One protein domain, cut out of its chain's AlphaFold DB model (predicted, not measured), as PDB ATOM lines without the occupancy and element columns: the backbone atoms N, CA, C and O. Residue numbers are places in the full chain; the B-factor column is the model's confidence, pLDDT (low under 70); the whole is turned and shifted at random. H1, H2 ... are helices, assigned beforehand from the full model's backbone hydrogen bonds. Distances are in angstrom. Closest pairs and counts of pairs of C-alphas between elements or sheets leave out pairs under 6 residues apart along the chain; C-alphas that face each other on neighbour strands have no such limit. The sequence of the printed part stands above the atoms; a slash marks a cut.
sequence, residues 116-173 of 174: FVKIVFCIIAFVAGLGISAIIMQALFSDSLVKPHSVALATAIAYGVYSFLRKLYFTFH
ATOM      1  N   PHE A 116     249.322 238.526 289.694       75.06
ATOM      2  CA  PHE A 116     249.050 239.398 288.565       75.06
ATOM      3  C   PHE A 116     250.016 240.590 288.426       75.06
ATOM      4  O   PHE A 116     250.549 240.780 287.338       75.06
ATOM      5  N   VAL A 117     250.325 241.350 289.483       77.00
ATOM      6  CA  VAL A 117     251.253 242.498 289.408       77.00
ATOM      7  C   VAL A 117     252.676 242.034 289.100       77.00
ATOM      8  O   VAL A 117     253.358 242.639 288.273       77.00
ATOM      9  N   LYS A 118     253.109 240.899 289.664       75.88
ATOM     10  CA  LYS A 118     254.414 240.296 289.335       75.88
ATOM     11  C   LYS A 118     254.462 239.847 287.871       75.88
ATOM     12  O   LYS A 118     255.462 240.072 287.193       75.88
ATOM     13  N   ILE A 119     253.377 239.261 287.361       81.38
ATOM     14  CA  ILE A 119     253.253 238.856 285.953       81.38
ATOM     15  C   ILE A 119     253.271 240.082 285.032       81.38
ATOM     16  O   ILE A 119     254.010 240.092 284.048       81.38
ATOM     17  N   VAL A 120     252.522 241.134 285.364       85.06
ATOM     18  CA  VAL A 120     252.488 242.391 284.604       85.06
ATOM     19  C   VAL A 120     253.870 243.044 284.582       85.06
ATOM     20  O   VAL A 120     254.343 243.424 283.511       85.06
ATOM     21  N   PHE A 121     254.573 243.090 285.715       83.75
ATOM     22  CA  PHE A 121     255.939 243.610 285.783       83.75
ATOM     23  C   PHE A 121     256.914 242.793 284.921       83.75
ATOM     24  O   PHE A 121     257.696 243.366 284.163       83.75
ATOM     25  N   CYS A 122     256.828 241.459 284.960       79.88
ATOM     26  CA  CYS A 122     257.629 240.578 284.105       79.88
ATOM     27  C   CYS A 122     257.364 240.815 282.610       79.88
ATOM     28  O   CYS A 122     258.307 240.854 281.818       79.88
ATOM     29  N   ILE A 123     256.104 241.015 282.215       84.06
ATOM     30  CA  ILE A 123     255.733 241.303 280.823       84.06
ATOM     31  C   ILE A 123     256.275 242.671 280.394       84.06
ATOM     32  O   ILE A 123     256.883 242.776 279.328       84.06
ATOM     33  N   ILE A 124     256.120 243.704 281.225       85.56
ATOM     34  CA  ILE A 124     256.640 245.050 280.940       85.56
ATOM     35  C   ILE A 124     258.167 245.014 280.802       85.56
ATOM     36  O   ILE A 124     258.704 245.559 279.837       85.56
ATOM     37  N   ALA A 125     258.867 244.326 281.707       85.31
ATOM     38  CA  ALA A 125     260.317 244.170 281.646       85.31
ATOM     39  C   ALA A 125     260.766 243.436 280.373       85.31
ATOM     40  O   ALA A 125     261.743 243.837 279.738       85.31
ATOM     41  N   PHE A 126     260.032 242.400 279.956       87.19
ATOM     42  CA  PHE A 126     260.320 241.663 278.729       87.19
ATOM     43  C   PHE A 126     260.115 242.529 277.478       87.19
ATOM     44  O   PHE A 126     260.998 242.595 276.625       87.19
ATOM     45  N   VAL A 127     258.998 243.258 277.388       88.19
ATOM     46  CA  VAL A 127     258.709 244.162 276.261       88.19
ATOM     47  C   VAL A 127     259.719 245.310 276.199       88.19
ATOM     48  O   VAL A 127     260.218 245.628 275.118       88.19
ATOM     49  N   ALA A 128     260.084 245.892 277.345       85.81
ATOM     50  CA  ALA A 128     261.120 246.918 277.421       85.81
ATOM     51  C   ALA A 128     262.489 246.369 276.990       85.81
ATOM     52  O   ALA A 128     263.183 247.010 276.203       85.81
ATOM     53  N   GLY A 129     262.855 245.163 277.436       85.44
ATOM     54  CA  GLY A 129     264.091 244.492 277.033       85.44
ATOM     55  C   GLY A 129     264.152 244.232 275.529       85.44
ATOM     56  O   GLY A 129     265.155 244.551 274.887       85.44
ATOM     57  N   LEU A 130     263.059 243.737 274.941       87.12
ATOM     58  CA  LEU A 130     262.954 243.550 273.494       87.12
ATOM     59  C   LEU A 130     263.049 244.885 272.742       87.12
ATOM     60  O   LEU A 130     263.803 244.977 271.774       87.12
ATOM     61  N   GLY A 131     262.369 245.932 273.213       84.62
ATOM     62  CA  GLY A 131     262.440 247.270 272.621       84.62
ATOM     63  C   GLY A 131     263.850 247.860 272.657       84.62
ATOM     64  O   GLY A 131     264.358 248.317 271.634       84.62
ATOM     65  N   ILE A 132     264.526 247.776 273.804       81.81
ATOM     66  CA  ILE A 132     265.912 248.233 273.961       81.81
ATOM     67  C   ILE A 132     266.841 247.432 273.044       81.81
ATOM     68  O   ILE A 132     267.677 248.022 272.365       81.81
ATOM     69  N   SER A 133     266.667 246.110 272.951       81.50
ATOM     70  CA  SER A 133     267.471 245.277 272.050       81.50
ATOM     71  C   SER A 133     267.287 245.660 270.576       81.50
ATOM     72  O   SER A 133     268.267 245.725 269.837       81.50
ATOM     73  N   ALA A 134     266.065 246.003 270.159       81.12
ATOM     74  CA  ALA A 134     265.770 246.446 268.801       81.12
ATOM     75  C   ALA A 134     266.372 247.829 268.504       81.12
ATOM     76  O   ALA A 134     266.926 248.030 267.426       81.12
ATOM     77  N   ILE A 135     266.333 248.756 269.466       79.56
ATOM     78  CA  ILE A 135     266.964 250.082 269.352       79.56
ATOM     79  C   ILE A 135     268.485 249.949 269.272       79.56
ATOM     80  O   ILE A 135     269.114 250.616 268.454       79.56
ATOM     81  N   ILE A 136     269.083 249.060 270.070       78.19
ATOM     82  CA  ILE A 136     270.518 248.761 270.001       78.19
ATOM     83  C   ILE A 136     270.858 248.170 268.630       78.19
ATOM     84  O   ILE A 136     271.797 248.634 267.992       78.19
ATOM     85  N   MET A 137     270.073 247.209 268.137       78.81
ATOM     86  CA  MET A 137     270.271 246.632 266.804       78.81
ATOM     87  C   MET A 137     270.137 247.683 265.694       78.81
ATOM     88  O   MET A 137     270.955 247.700 264.781       78.81
ATOM     89  N   GLN A 138     269.169 248.599 265.783       78.25
ATOM     90  CA  GLN A 138     269.015 249.709 264.835       78.25
ATOM     91  C   GLN A 138     270.171 250.712 264.916       78.25
ATOM     92  O   GLN A 138     270.636 251.176 263.878       78.25
ATOM     93  N   ALA A 139     270.659 251.028 266.116       70.31
ATOM     94  CA  ALA A 139     271.776 251.946 266.325       70.31
ATOM     95  C   ALA A 139     273.111 251.363 265.840       70.31
ATOM     96  O   ALA A 139     273.909 252.092 265.261       70.31
ATOM     97  N   LEU A 140     273.330 250.057 266.024       73.44
ATOM     98  CA  LEU A 140     274.508 249.351 265.514       73.44
ATOM     99  C   LEU A 140     274.492 249.207 263.986       73.44
ATOM    100  O   LEU A 140     275.549 249.164 263.373       73.44
ATOM    101  N   PHE A 141     273.310 249.135 263.365       67.06
ATOM    102  CA  PHE A 141     273.176 249.071 261.903       67.06
ATOM    103  C   PHE A 141     273.196 250.453 261.230       67.06
ATOM    104  O   PHE A 141     273.467 250.565 260.035       67.06
ATOM    105  N   SER A 142     272.898 251.513 261.987       61.91
ATOM    106  CA  SER A 142     272.837 252.897 261.507       61.91
ATOM    107  C   SER A 142     274.139 253.640 261.815       61.91
ATOM    108  O   SER A 142     274.110 254.666 262.494       61.91
ATOM    109  N   ASP A 143     275.273 253.156 261.295       58.66
ATOM    110  CA  ASP A 143     276.631 253.740 261.400       58.66
ATOM    111  C   ASP A 143     276.782 255.170 260.802       58.66
ATOM    112  O   ASP A 143     277.852 255.608 260.378       58.66
ATOM    113  N   SER A 144     275.713 255.965 260.774       56.44
ATOM    114  CA  SER A 144     275.754 257.399 260.523       56.44
ATOM    115  C   SER A 144     275.120 258.168 261.677       56.44
ATOM    116  O   SER A 144     273.909 258.347 261.765       56.44
ATOM    117  N   LEU A 145     276.012 258.748 262.483       55.56
ATOM    118  CA  LEU A 145     275.803 259.990 263.228       55.56
ATOM    119  C   LEU A 145     275.140 259.927 264.617       55.56
ATOM    120  O   LEU A 145     274.513 260.903 265.032       55.56
ATOM    121  N   VAL A 146     275.379 258.887 265.420       57.88
ATOM    122  CA  VAL A 146     275.188 259.036 266.876       57.88
ATOM    123  C   VAL A 146     276.408 259.752 267.463       57.88
ATOM    124  O   VAL A 146     277.475 259.179 267.669       57.88
ATOM    125  N   LYS A 147     276.261 261.058 267.705       60.81
ATOM    126  CA  LYS A 147     277.264 261.888 268.391       60.81
ATOM    127  C   LYS A 147     277.606 261.243 269.748       60.81
ATOM    128  O   LYS A 147     276.677 260.832 270.443       60.81
ATOM    129  N   PRO A 148     278.877 261.212 270.192       62.28
ATOM    130  CA  PRO A 148     279.285 260.526 271.430       62.28
ATOM    131  C   PRO A 148     278.514 261.003 272.674       62.28
ATOM    132  O   PRO A 148     278.258 260.233 273.594       62.28
ATOM    133  N   HIS A 149     278.053 262.255 272.665       60.66
ATOM    134  CA  HIS A 149     277.215 262.826 273.719       60.66
ATOM    135  C   HIS A 149     275.807 262.199 273.802       60.66
ATOM    136  O   HIS A 149     275.230 262.105 274.880       60.66
ATOM    137  N   SER A 150     275.253 261.743 272.675       69.88
ATOM    138  CA  SER A 150     273.936 261.095 272.618       69.88
ATOM    139  C   SER A 150     273.974 259.676 273.184       69.88
ATOM    140  O   SER A 150     273.006 259.250 273.808       69.88
ATOM    141  N   VAL A 151     275.089 258.958 273.005       70.75
ATOM    142  CA  VAL A 151     275.273 257.616 273.583       70.75
ATOM    143  C   VAL A 151     275.375 257.706 275.103       70.75
ATOM    144  O   VAL A 151     274.705 256.954 275.800       70.75
ATOM    145  N   ALA A 152     276.156 258.662 275.616       72.75
ATOM    146  CA  ALA A 152     276.300 258.890 277.054       72.75
ATOM    147  C   ALA A 152     274.973 259.291 277.723       72.75
ATOM    148  O   ALA A 152     274.671 258.848 278.829       72.75
ATOM    149  N   LEU A 153     274.152 260.097 277.039       76.31
ATOM    150  CA  LEU A 153     272.815 260.446 277.518       76.31
ATOM    151  C   LEU A 153     271.897 259.213 277.551       76.31
ATOM    152  O   LEU A 153     271.217 258.980 278.546       76.31
ATOM    153  N   ALA A 154     271.902 258.401 276.491       74.38
ATOM    154  CA  ALA A 154     271.070 257.203 276.407       74.38
ATOM    155  C   ALA A 154     271.443 256.158 277.472       74.38
ATOM    156  O   ALA A 154     270.556 255.584 278.103       74.38
ATOM    157  N   THR A 155     272.736 255.946 277.726       78.00
ATOM    158  CA  THR A 155     273.197 255.030 278.780       78.00
ATOM    159  C   THR A 155     272.892 255.558 280.180       78.00
ATOM    160  O   THR A 155     272.496 254.773 281.040       78.00
ATOM    161  N   ALA A 156     272.991 256.871 280.412       76.81
ATOM    162  CA  ALA A 156     272.599 257.485 281.681       76.81
ATOM    163  C   ALA A 156     271.088 257.355 281.944       76.81
ATOM    164  O   ALA A 156     270.691 257.002 283.055       76.81
ATOM    165  N   ILE A 157     270.249 257.569 280.924       78.31
ATOM    166  CA  ILE A 157     268.793 257.380 281.023       78.31
ATOM    167  C   ILE A 157     268.469 255.908 281.294       78.31
ATOM    168  O   ILE A 157     267.707 255.613 282.211       78.31
ATOM    169  N   ALA A 158     269.089 254.974 280.566       79.75
ATOM    170  CA  ALA A 158     268.886 253.543 280.781       79.75
ATOM    171  C   ALA A 158     269.297 253.105 282.196       79.75
ATOM    172  O   ALA A 158     268.564 252.362 282.847       79.75
ATOM    173  N   TYR A 159     270.430 253.597 282.703       81.19
ATOM    174  CA  TYR A 159     270.875 253.311 284.068       81.19
ATOM    175  C   TYR A 159     269.957 253.944 285.119       81.19
ATOM    176  O   TYR A 159     269.679 253.317 286.140       81.19
ATOM    177  N   GLY A 160     269.438 255.149 284.865       79.00
ATOM    178  CA  GLY A 160     268.442 255.801 285.718       79.00
ATOM    179  C   GLY A 160     267.145 254.998 285.804       79.00
ATOM    180  O   GLY A 160     266.676 254.709 286.904       79.00
ATOM    181  N   VAL A 161     266.622 254.554 284.659       81.88
ATOM    182  CA  VAL A 161     265.427 253.700 284.583       81.88
ATOM    183  C   VAL A 161     265.678 252.352 285.266       81.88
ATOM    184  O   VAL A 161     264.860 251.917 286.070       81.88
ATOM    185  N   TYR A 162     266.829 251.717 285.034       80.69
ATOM    186  CA  TYR A 162     267.200 250.459 285.691       80.69
ATOM    187  C   TYR A 162     267.346 250.607 287.213       80.69
ATOM    188  O   TYR A 162     266.845 249.776 287.964       80.69
ATOM    189  N   SER A 163     268.002 251.671 287.681       79.31
ATOM    190  CA  SER A 163     268.162 251.971 289.109       79.31
ATOM    191  C   SER A 163     266.809 252.209 289.784       79.31
ATOM    192  O   SER A 163     266.556 251.682 290.867       79.31
ATOM    193  N   PHE A 164     265.906 252.930 289.113       80.62
ATOM    194  CA  PHE A 164     264.551 253.180 289.594       80.62
ATOM    195  C   PHE A 164     263.720 251.894 289.665       80.62
ATOM    196  O   PHE A 164     263.158 251.585 290.713       80.62
ATOM    197  N   LEU A 165     263.726 251.085 288.601       79.69
ATOM    198  CA  LEU A 165     263.050 249.785 288.574       79.69
ATOM    199  C   LEU A 165     263.625 248.810 289.609       79.69
ATOM    200  O   LEU A 165     262.873 248.071 290.233       79.69
ATOM    201  N   ARG A 166     264.943 248.830 289.842       80.12
ATOM    202  CA  ARG A 166     265.598 248.031 290.886       80.12
ATOM    203  C   ARG A 166     265.186 248.478 292.287       80.12
ATOM    204  O   ARG A 166     265.025 247.633 293.162       80.12
ATOM    205  N   LYS A 167     265.037 249.786 292.506       79.38
ATOM    206  CA  LYS A 167     264.593 250.339 293.788       79.38
ATOM    207  C   LYS A 167     263.137 249.967 294.062       79.38
ATOM    208  O   LYS A 167     262.861 249.448 295.131       79.38
ATOM    209  N   LEU A 168     262.265 250.104 293.062       79.12
ATOM    210  CA  LEU A 168     260.877 249.639 293.132       79.12
ATOM    211  C   LEU A 168     260.785 248.131 293.375       79.12
ATOM    212  O   LEU A 168     260.020 247.698 294.223       79.12
ATOM    213  N   TYR A 169     261.599 247.329 292.682       80.00
ATOM    214  CA  TYR A 169     261.653 245.885 292.910       80.00
ATOM    215  C   TYR A 169     262.009 245.543 294.362       80.00
ATOM    216  O   TYR A 169     261.431 244.624 294.926       80.00
ATOM    217  N   PHE A 170     262.947 246.278 294.969       73.50
ATOM    218  CA  PHE A 170     263.342 246.050 296.360       73.50
ATOM    219  C   PHE A 170     262.257 246.493 297.346       73.50
ATOM    220  O   PHE A 170     262.029 245.803 298.324       73.50
ATOM    221  N   THR A 171     261.558 247.594 297.063       69.00
ATOM    222  CA  THR A 171     260.412 248.058 297.861       69.00
ATOM    223  C   THR A 171     259.218 247.102 297.793       69.00
ATOM    224  O   THR A 171     258.451 247.024 298.734       69.00
ATOM    225  N   PHE A 172     259.064 246.361 296.695       59.19
ATOM    226  CA  PHE A 172     257.972 245.400 296.518       59.19
ATOM    227  C   PHE A 172     258.295 243.968 296.982       59.19
ATOM    228  O   PHE A 172     257.444 243.084 296.867       59.19
ATOM    229  N   HIS A 173     259.527 243.688 297.413       53.31
ATOM    230  CA  HIS A 173     259.980 242.322 297.736       53.31
ATOM    231  C   HIS A 173     260.788 242.224 299.038       53.31
ATOM    232  O   HIS A 173     261.194 241.124 299.408       53.31
TER     233      HIS A 173
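Overview. This is residues 116 to 173 of the 174 residues of the protein "Zinc ribbon domain-containing protein" of Prevotella copri (UniProt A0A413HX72). Look first for a long, narrow helical U: the longest helix, H1, runs out, a short loop turns the chain at one end, and H2 folds back beside H1 with an open gap between them. The printed part has 58 residues, H1 then H2 along the chain, with no named strand; its class is all helix. It is loose, with a radius of gyration of the C-alphas of 14.2 A, and spans 42 by 19 by 8 A.

Along the chain. Find C-alpha 116 at (249.050, 239.398, 288.565); from there H1, residues 116 to 141, runs 37.2 A. H2, residues 148 to 171, runs 34.8 A and ends at C-alpha 171, (260.412, 248.058, 297.861).

Arrangement. H1 and H2 are near each other, with 6 pairs of C-alphas within 10 A but no pair within 8 A. Residues 126 to 131 of H1 and 159 to 164 of H2 are among those that stand free. In H1 and H2 every O i to N i+4 pair is within hydrogen-bond range.

Size, cuts and confidence. The C-alphas of Ser 144 and His 173, the two farthest apart, are 43.1 A apart. The printed part has no cut. The link from H1 to H2 is short, six residues. Look for pLDDT under 70 at residues 141 to 150 and 171 to 173.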